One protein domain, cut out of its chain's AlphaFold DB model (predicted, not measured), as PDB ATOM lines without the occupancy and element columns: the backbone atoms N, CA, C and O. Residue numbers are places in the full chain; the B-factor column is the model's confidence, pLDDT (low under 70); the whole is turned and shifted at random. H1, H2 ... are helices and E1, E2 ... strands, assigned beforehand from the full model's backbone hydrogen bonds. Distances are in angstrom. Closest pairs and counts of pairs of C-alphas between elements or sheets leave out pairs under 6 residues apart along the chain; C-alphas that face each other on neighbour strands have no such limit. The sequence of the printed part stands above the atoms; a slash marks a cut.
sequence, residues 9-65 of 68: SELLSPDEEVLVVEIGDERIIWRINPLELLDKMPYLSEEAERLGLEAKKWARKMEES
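This is residues 9 to 65 of the 68 residues of an uncharacterized protein of Thermoprotei archaeon (UniProt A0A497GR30). This is an open, strung-out model with no shared core: a hairpin of two strands, E1 and E2, lies toward one end, a short helix H1 comes between, and the long helix H2 makes an arm at the other end. Residues 22 to 27, at the turn of the hairpin, stick out, and so do residues 49 to 65, of which 49 to 64 belong to H2. The printed part has 57 residues, with two named strands and then two named helices in the order E1, E2, H1, H2; the two-stranded sheet, E1 - E2, is antiparallel, and the class is mixed, helices and strands. The whole is only just extended, close to loose, with a radius of gyration of the C-alphas of 15.6 A, and it spans 41 by 30 by 20 A.

Start at Ser 9, whose C-alpha is at (-13.778, -23.036, -31.675); from there to residue 17 you meet no named element. Find C-alpha 18 at (-11.421, -35.349, -34.820), where the strand E1 begins; it runs through residues 18 to 23, 16.0 A from first to last C-alpha. The strand E2, residues 26 to 31, comes next and is 16.6 A long. The helix H1, residues 34 to 39, measures 8.8 A. The helix H2, residues 45 to 64, begins at C-alpha 45 at (-15.430, -57.275, -44.122) and runs 28.7 A to C-alpha 64 at (-22.296, -55.392, -16.348).

Look first at E1 and E2, a hairpin of antiparallel neighbour strands with 160 degrees between their directions. The C-alphas of Val 18 and Arg 31 face each other at 4.7 A, and those of Ile 23 and Glu 26 at 5.2 A. N 21 and O 28 are within hydrogen-bond range at 2.9 A, and so are N 28 and O 21 at 2.8 A. From E2 a tight link of 2 residues takes you to H1. E1 and H1 are apart. H1 and H2 are apart too, though they follow each other in the chain. H2 is also apart from E1 and from E2. In H1 every O i to N i+4 pair is within hydrogen-bond range; in H2 it is 15 of 16.

The two C-alphas farthest apart are those of Asp 25 and Glu 64, 44.8 A. The C-alphas of Ser 9 and Ser 65, the first and last printed, are 35.6 A apart. The printed part has no cut, and its three links, E1 to E2, E2 to H1 and H1 to H2, are tight. The mean pLDDT of the printed part is 75.5; look for values under 70 at residues 34 to 35, 37 to 49 and 62 to 65.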
ATOM      1  N   SER A   9     -12.552 -23.109 -32.489       86.00
ATOM      2  CA  SER A   9     -13.778 -23.036 -31.675       86.00
ATOM      3  C   SER A   9     -15.030 -22.557 -32.422       86.00
ATOM      4  O   SER A   9     -16.134 -22.683 -31.911       86.00
ATOM      5  N   GLU A  10     -14.874 -21.936 -33.592       87.69
ATOM      6  CA  GLU A  10     -15.988 -21.508 -34.455       87.69
ATOM      7  C   GLU A  10     -16.349 -22.588 -35.484       87.69
ATOM      8  O   GLU A  10     -17.405 -22.527 -36.114       87.69
ATOM      9  N   LEU A  11     -15.449 -23.553 -35.690       83.69
ATOM     10  CA  LEU A  11     -15.568 -24.606 -36.693       83.69
ATOM     11  C   LEU A  11     -15.888 -25.965 -36.071       83.69
ATOM     12  O   LEU A  11     -16.541 -26.775 -36.725       83.69
ATOM     13  N   LEU A  12     -15.431 -26.211 -34.844       83.81
ATOM     14  CA  LEU A  12     -15.546 -27.476 -34.135       83.81
ATOM     15  C   LEU A  12     -16.037 -27.250 -32.705       83.81
ATOM     16  O   LEU A  12     -15.626 -26.293 -32.042       83.81
ATOM     17  N   SER A  13     -16.896 -28.151 -32.238       84.69
ATOM     18  CA  SER A  13     -17.320 -28.175 -30.836       84.69
ATOM     19  C   SER A  13     -16.260 -28.869 -29.966       84.69
ATOM     20  O   SER A  13     -15.568 -29.756 -30.468       84.69
ATOM     21  N   PRO A  14     -16.102 -28.516 -28.675       83.56
ATOM     22  CA  PRO A  14     -15.110 -29.149 -27.795       83.56
ATOM     23  C   PRO A  14     -15.297 -30.659 -27.593       83.56
ATOM     24  O   PRO A  14     -14.352 -31.345 -27.216       83.56
ATOM     25  N   ASP A  15     -16.511 -31.156 -27.803       83.00
ATOM     26  CA  ASP A  15     -16.924 -32.554 -27.696       83.00
ATOM     27  C   ASP A  15     -16.895 -33.308 -29.039       83.00
ATOM     28  O   ASP A  15     -17.159 -34.507 -29.068       83.00
ATOM     29  N   GLU A  16     -16.565 -32.643 -30.155       84.31
ATOM     30  CA  GLU A  16     -16.434 -33.317 -31.450       84.31
ATOM     31  C   GLU A  16     -15.154 -34.166 -31.522       84.31
ATOM     32  O   GLU A  16     -14.047 -33.688 -31.267       84.31
ATOM     33  N   GLU A  17     -15.295 -35.418 -31.965       80.06
ATOM     34  CA  GLU A  17     -14.157 -36.275 -32.300       80.06
ATOM     35  C   GLU A  17     -13.523 -35.867 -33.638       80.06
ATOM     36  O   GLU A  17     -14.195 -35.658 -34.658       80.06
ATOM     37  N   VAL A  18     -12.192 -35.780 -33.651       86.62
ATOM     38  CA  VAL A  18     -11.421 -35.349 -34.820       86.62
ATOM     39  C   VAL A  18     -10.227 -36.255 -35.086       86.62
ATOM     40  O   VAL A  18      -9.582 -36.754 -34.165       86.62
ATOM     41  N   LEU A  19      -9.901 -36.421 -36.367       81.38
ATOM     42  CA  LEU A  19      -8.655 -37.027 -36.812       81.38
ATOM     43  C   LEU A  19      -7.638 -35.909 -36.981       81.38
ATOM     44  O   LEU A  19      -7.860 -34.978 -37.759       81.38
ATOM     45  N   VAL A  20      -6.516 -36.030 -36.286       85.25
ATOM     46  CA  VAL A  20      -5.372 -35.141 -36.466       85.25
ATOM     47  C   VAL A  20      -4.292 -35.916 -37.203       85.25
ATOM     48  O   VAL A  20      -3.808 -36.930 -36.708       85.25
ATOM     49  N   VAL A  21      -3.934 -35.445 -38.393       83.50
ATOM     50  CA  VAL A  21      -2.843 -36.001 -39.196       83.50
ATOM     51  C   VAL A  21      -1.721 -34.977 -39.245       83.50
ATOM     52  O   VAL A  21      -1.945 -33.825 -39.619       83.50
ATOM     53  N   GLU A  22      -0.521 -35.397 -38.865       90.38
ATOM     54  CA  GLU A  22       0.684 -34.569 -38.910       90.38
ATOM     55  C   GLU A  22       1.574 -35.037 -40.063       90.38
ATOM     56  O   GLU A  22       1.884 -36.224 -40.178       90.38
ATOM     57  N   ILE A  23       1.953 -34.111 -40.943       89.25
ATOM     58  CA  ILE A  23       2.814 -34.373 -42.098       89.25
ATOM     59  C   ILE A  23       3.886 -33.284 -42.128       89.25
ATOM     60  O   ILE A  23       3.639 -32.163 -42.566       89.25
ATOM     61  N   GLY A  24       5.086 -33.614 -41.644       92.50
ATOM     62  CA  GLY A  24       6.138 -32.617 -41.436       92.50
ATOM     63  C   GLY A  24       5.677 -31.548 -40.443       92.50
ATOM     64  O   GLY A  24       5.282 -31.885 -39.330       92.50
ATOM     65  N   ASP A  25       5.686 -30.288 -40.875       92.31
ATOM     66  CA  ASP A  25       5.239 -29.142 -40.070       92.31
ATOM     67  C   ASP A  25       3.749 -28.805 -40.272       92.31
ATOM     68  O   ASP A  25       3.229 -27.856 -39.679       92.31
ATOM     69  N   GLU A  26       3.040 -29.562 -41.116       88.94
ATOM     70  CA  GLU A  26       1.618 -29.356 -41.371       88.94
ATOM     71  C   GLU A  26       0.753 -30.246 -40.479       88.94
ATOM     72  O   GLU A  26       1.007 -31.441 -40.301       88.94
ATOM     73  N   ARG A  27      -0.331 -29.664 -39.957       85.94
ATOM     74  CA  ARG A  27      -1.357 -30.380 -39.199       85.94
ATOM     75  C   ARG A  27      -2.700 -30.265 -39.904       85.94
ATOM     76  O   ARG A  27      -3.240 -29.171 -40.067       85.94
ATOM     77  N   ILE A  28      -3.260 -31.410 -40.270       84.44
ATOM     78  CA  ILE A  28      -4.563 -31.531 -40.914       84.44
ATOM     79  C   ILE A  28      -5.557 -32.050 -39.875       84.44
ATOM     80  O   ILE A  28      -5.352 -33.111 -39.292       84.44
ATOM     81  N   ILE A  29      -6.636 -31.299 -39.646       83.38
ATOM     82  CA  ILE A  29      -7.701 -31.666 -38.703       83.38
ATOM     83  C   ILE A  29      -8.961 -31.971 -39.501       83.38
ATOM     84  O   ILE A  29      -9.501 -31.090 -40.175       83.38
ATOM     85  N   TRP A  30      -9.422 -33.216 -39.447       80.88
ATOM     86  CA  TRP A  30     -10.661 -33.652 -40.088       80.88
ATOM     87  C   TRP A  30     -11.695 -34.003 -39.029       80.88
ATOM     88  O   TRP A  30     -11.405 -34.743 -38.092       80.88
ATOM     89  N   ARG A  31     -12.926 -33.514 -39.207       82.44
ATOM     90  CA  ARG A  31     -14.062 -34.015 -38.434       82.44
ATOM     91  C   ARG A  31     -14.295 -35.470 -38.822       82.44
ATOM     92  O   ARG A  31     -14.449 -35.760 -40.010       82.44
ATOM     93  N   ILE A  32     -14.322 -36.363 -37.838       75.88
ATOM     94  CA  ILE A  32     -14.667 -37.758 -38.089       75.88
ATOM     95  C   ILE A  32     -16.172 -37.900 -37.917       75.88
ATOM     96  O   ILE A  32     -16.736 -37.515 -36.899       75.88
ATOM     97  N   ASN A  33     -16.820 -38.491 -38.912       74.50
ATOM     98  CA  ASN A  33     -18.096 -39.152 -38.714       74.50
ATOM     99  C   ASN A  33     -17.814 -40.661 -38.770       74.50
ATOM    100  O   ASN A  33     -17.520 -41.163 -39.859       74.50
ATOM    101  N   PRO A  34     -17.845 -41.386 -37.634       68.62
ATOM    102  CA  PRO A  34     -17.518 -42.809 -37.603       68.62
ATOM    103  C   PRO A  34     -18.343 -43.636 -38.596       68.62
ATOM    104  O   PRO A  34     -17.820 -44.574 -39.188       68.62
ATOM    105  N   LEU A  35     -19.599 -43.247 -38.843       68.31
ATOM    106  CA  LEU A  35     -20.469 -43.916 -39.813       68.31
ATOM    107  C   LEU A  35     -19.969 -43.729 -41.253       68.31
ATOM    108  O   LEU A  35     -19.839 -44.699 -41.990       68.31
ATOM    109  N   GLU A  36     -19.591 -42.506 -41.636       72.06
ATOM    110  CA  GLU A  36     -19.016 -42.249 -42.966       72.06
ATOM    111  C   GLU A  36     -17.644 -42.905 -43.153       72.06
ATOM    112  O   GLU A  36     -17.258 -43.227 -44.278       72.06
ATOM    113  N   LEU A  37     -16.880 -43.073 -42.070       68.25
ATOM    114  CA  LEU A  37     -15.595 -43.765 -42.108       68.25
ATOM    115  C   LEU A  37     -15.790 -45.261 -42.386       68.25
ATOM    116  O   LEU A  37     -15.067 -45.825 -43.207       68.25
ATOM    117  N   LEU A  38     -16.784 -45.882 -41.743       64.62
ATOM    118  CA  LEU A  38     -17.154 -47.280 -41.973       64.62
ATOM    119  C   LEU A  38     -17.629 -47.509 -43.413       64.62
ATOM    120  O   LEU A  38     -17.163 -48.445 -44.059       64.62
ATOM    121  N   ASP A  39     -18.458 -46.610 -43.952       64.25
ATOM    122  CA  ASP A  39     -18.936 -46.684 -45.341       64.25
ATOM    123  C   ASP A  39     -17.796 -46.598 -46.374       64.25
ATOM    124  O   ASP A  39     -17.880 -47.163 -47.466       64.25
ATOM    125  N   LYS A  40     -16.706 -45.894 -46.040       64.19
ATOM    126  CA  LYS A  40     -15.536 -45.710 -46.915       64.19
ATOM    127  C   LYS A  40     -14.466 -46.788 -46.756       64.19
ATOM    128  O   LYS A  40     -13.476 -46.743 -47.488       64.19
ATOM    129  N   MET A  41     -14.643 -47.754 -45.854       61.56
ATOM    130  CA  MET A  41     -13.710 -48.866 -45.657       61.56
ATOM    131  C   MET A  41     -14.299 -50.200 -46.146       61.56
ATOM    132  O   MET A  41     -14.650 -51.057 -45.337       61.56
ATOM    133  N   PRO A  42     -14.333 -50.447 -47.472       53.34
ATOM    134  CA  PRO A  42     -14.813 -51.711 -48.036       53.34
ATOM    135  C   PRO A  42     -13.880 -52.910 -47.770       53.34
ATOM    136  O   PRO A  42     -14.233 -54.039 -48.094       53.34
ATOM    137  N   TYR A  43     -12.696 -52.694 -47.184       50.59
ATOM    138  CA  TYR A  43     -11.661 -53.723 -46.989       50.59
ATOM    139  C   TYR A  43     -11.685 -54.419 -45.625       50.59
ATOM    140  O   TYR A  43     -10.852 -55.285 -45.374       50.59
ATOM    141  N   LEU A  44     -12.617 -54.073 -44.738       54.09
ATOM    142  CA  LEU A  44     -12.678 -54.663 -43.401       54.09
ATOM    143  C   LEU A  44     -13.803 -55.695 -43.246       54.09
ATOM    144  O   LEU A  44     -14.295 -55.857 -42.141       54.09
ATOM    145  N   SER A  45     -14.254 -56.399 -44.289       59.84
ATOM    146  CA  SER A  45     -15.430 -57.275 -44.122       59.84
ATOM    147  C   SER A  45     -15.252 -58.321 -43.011       59.84
ATOM    148  O   SER A  45     -16.145 -58.465 -42.189       59.84
ATOM    149  N   GLU A  46     -14.092 -58.978 -42.913       60.19
ATOM    150  CA  GLU A  46     -13.821 -59.932 -41.822       60.19
ATOM    151  C   GLU A  46     -13.239 -59.254 -40.567       60.19
ATOM    152  O   GLU A  46     -13.648 -59.540 -39.440       60.19
ATOM    153  N   GLU A  47     -12.307 -58.311 -40.739       64.75
ATOM    154  CA  GLU A  47     -11.620 -57.668 -39.611       64.75
ATOM    155  C   GLU A  47     -12.535 -56.679 -38.861       64.75
ATOM    156  O   GLU A  47     -12.492 -56.622 -37.634       64.75
ATOM    157  N   ALA A  48     -13.419 -55.943 -39.546       66.31
ATOM    158  CA  ALA A  48     -14.429 -55.099 -38.897       66.31
ATOM    159  C   ALA A  48     -15.574 -55.912 -38.301       66.31
ATOM    160  O   ALA A  48     -16.137 -55.473 -37.302       66.31
ATOM    161  N   GLU A  49     -15.912 -57.090 -38.834       65.69
ATOM    162  CA  GLU A  49     -16.863 -57.976 -38.158       65.69
ATOM    163  C   GLU A  49     -16.279 -58.461 -36.823       65.69
ATOM    164  O   GLU A  49     -16.939 -58.375 -35.782       65.69
ATOM    165  N   ARG A  50     -14.994 -58.845 -36.816       78.31
ATOM    166  CA  ARG A  50     -14.250 -59.184 -35.594       78.31
ATOM    167  C   ARG A  50     -14.180 -58.005 -34.618       78.31
ATOM    168  O   ARG A  50     -14.524 -58.166 -33.448       78.31
ATOM    169  N   LEU A  51     -13.783 -56.820 -35.084       77.06
ATOM    170  CA  LEU A  51     -13.712 -55.612 -34.254       77.06
ATOM    171  C   LEU A  51     -15.093 -55.189 -33.736       77.06
ATOM    172  O   LEU A  51     -15.220 -54.808 -32.576       77.06
ATOM    173  N   GLY A  52     -16.141 -55.309 -34.550       76.81
ATOM    174  CA  GLY A  52     -17.519 -55.021 -34.160       76.81
ATOM    175  C   GLY A  52     -18.045 -55.988 -33.098       76.81
ATOM    176  O   GLY A  52     -18.740 -55.570 -32.169       76.81
ATOM    177  N   LEU A  53     -17.690 -57.273 -33.183       80.12
ATOM    178  CA  LEU A  53     -17.997 -58.265 -32.148       80.12
ATOM    179  C   LEU A  53     -17.261 -57.971 -30.838       80.12
ATOM    180  O   LEU A  53     -17.876 -58.026 -29.772       80.12
ATOM    181  N   GLU A  54     -15.974 -57.632 -30.895       83.25
ATOM    182  CA  GLU A  54     -15.198 -57.274 -29.702       83.25
ATOM    183  C   GLU A  54     -15.698 -55.969 -29.060       83.25
ATOM    184  O   GLU A  54     -15.892 -55.921 -27.846       83.25
ATOM    185  N   ALA A  55     -16.042 -54.955 -29.859       75.69
ATOM    186  CA  ALA A  55     -16.639 -53.712 -29.368       75.69
ATOM    187  C   ALA A  55     -17.978 -53.957 -28.648       75.69
ATOM    188  O   ALA A  55     -18.205 -53.427 -27.560       75.69
ATOM    189  N   LYS A  56     -18.843 -54.825 -29.195       76.94
ATOM    190  CA  LYS A  56     -20.102 -55.228 -28.539       76.94
ATOM    191  C   LYS A  56     -19.862 -55.966 -27.219       76.94
ATOM    192  O   LYS A  56     -20.584 -55.732 -26.251       76.94
ATOM    193  N   LYS A  57     -18.849 -56.840 -27.155       84.56
ATOM    194  CA  LYS A  57     -18.464 -57.527 -25.908       84.56
ATOM    195  C   LYS A  57     -17.972 -56.539 -24.854       84.56
ATOM    196  O   LYS A  57     -18.323 -56.688 -23.686       84.56
ATOM    197  N   TRP A  58     -17.178 -55.544 -25.243       73.69
ATOM    198  CA  TRP A  58     -16.718 -54.500 -24.327       73.69
ATOM    199  C   TRP A  58     -17.852 -53.612 -23.829       73.69
ATOM    200  O   TRP A  58     -17.934 -53.399 -22.624       73.69
ATOM    201  N   ALA A  59     -18.758 -53.171 -24.704       70.88
ATOM    202  CA  ALA A  59     -19.931 -52.394 -24.301       70.88
ATOM    203  C   ALA A  59     -20.764 -53.141 -23.247       70.88
ATOM    204  O   ALA A  59     -21.047 -52.602 -22.180       70.88
ATOM    205  N   ARG A  60     -21.041 -54.428 -23.485       74.69
ATOM    206  CA  ARG A  60     -21.778 -55.274 -22.538       74.69
ATOM    207  C   ARG A  60     -21.051 -55.451 -21.202       74.69
ATOM    208  O   ARG A  60     -21.678 -55.405 -20.152       74.69
ATOM    209  N   LYS A  61     -19.723 -55.609 -21.217       72.38
ATOM    210  CA  LYS A  61     -18.925 -55.669 -19.981       72.38
ATOM    211  C   LYS A  61     -18.940 -54.354 -19.201       72.38
ATOM    212  O   LYS A  61     -18.917 -54.407 -17.979       72.38
ATOM    213  N   MET A  62     -18.979 -53.204 -19.875       64.62
ATOM    214  CA  MET A  62     -19.091 -51.902 -19.207       64.62
ATOM    215  C   MET A  62     -20.479 -51.676 -18.593       64.62
ATOM    216  O   MET A  62     -20.581 -51.012 -17.570       64.62
ATOM    217  N   GLU A  63     -21.536 -52.257 -19.164       67.19
ATOM    218  CA  GLU A  63     -22.872 -52.260 -18.549       67.19
ATOM    219  C   GLU A  63     -22.955 -53.207 -17.338       67.19
ATOM    220  O   GLU A  63     -23.585 -52.881 -16.335       67.19
ATOM    221  N   GLU A  64     -22.304 -54.373 -17.413       67.88
ATOM    222  CA  GLU A  64     -22.296 -55.392 -16.348       67.88
ATOM    223  C   GLU A  64     -21.293 -55.080 -15.215       67.88
ATOM    224  O   GLU A  64     -21.412 -55.591 -14.101       67.88
ATOM    225  N   SER A  65     -20.280 -54.257 -15.477       57.34
ATOM    226  CA  SER A  65     -19.284 -53.789 -14.509       57.34
ATOM    227  C   SER A  65     -18.819 -52.390 -14.911       57.34
ATOM    228  O   SER A  65     -17.776 -52.250 -15.561       57.34
TER     229      SER A  65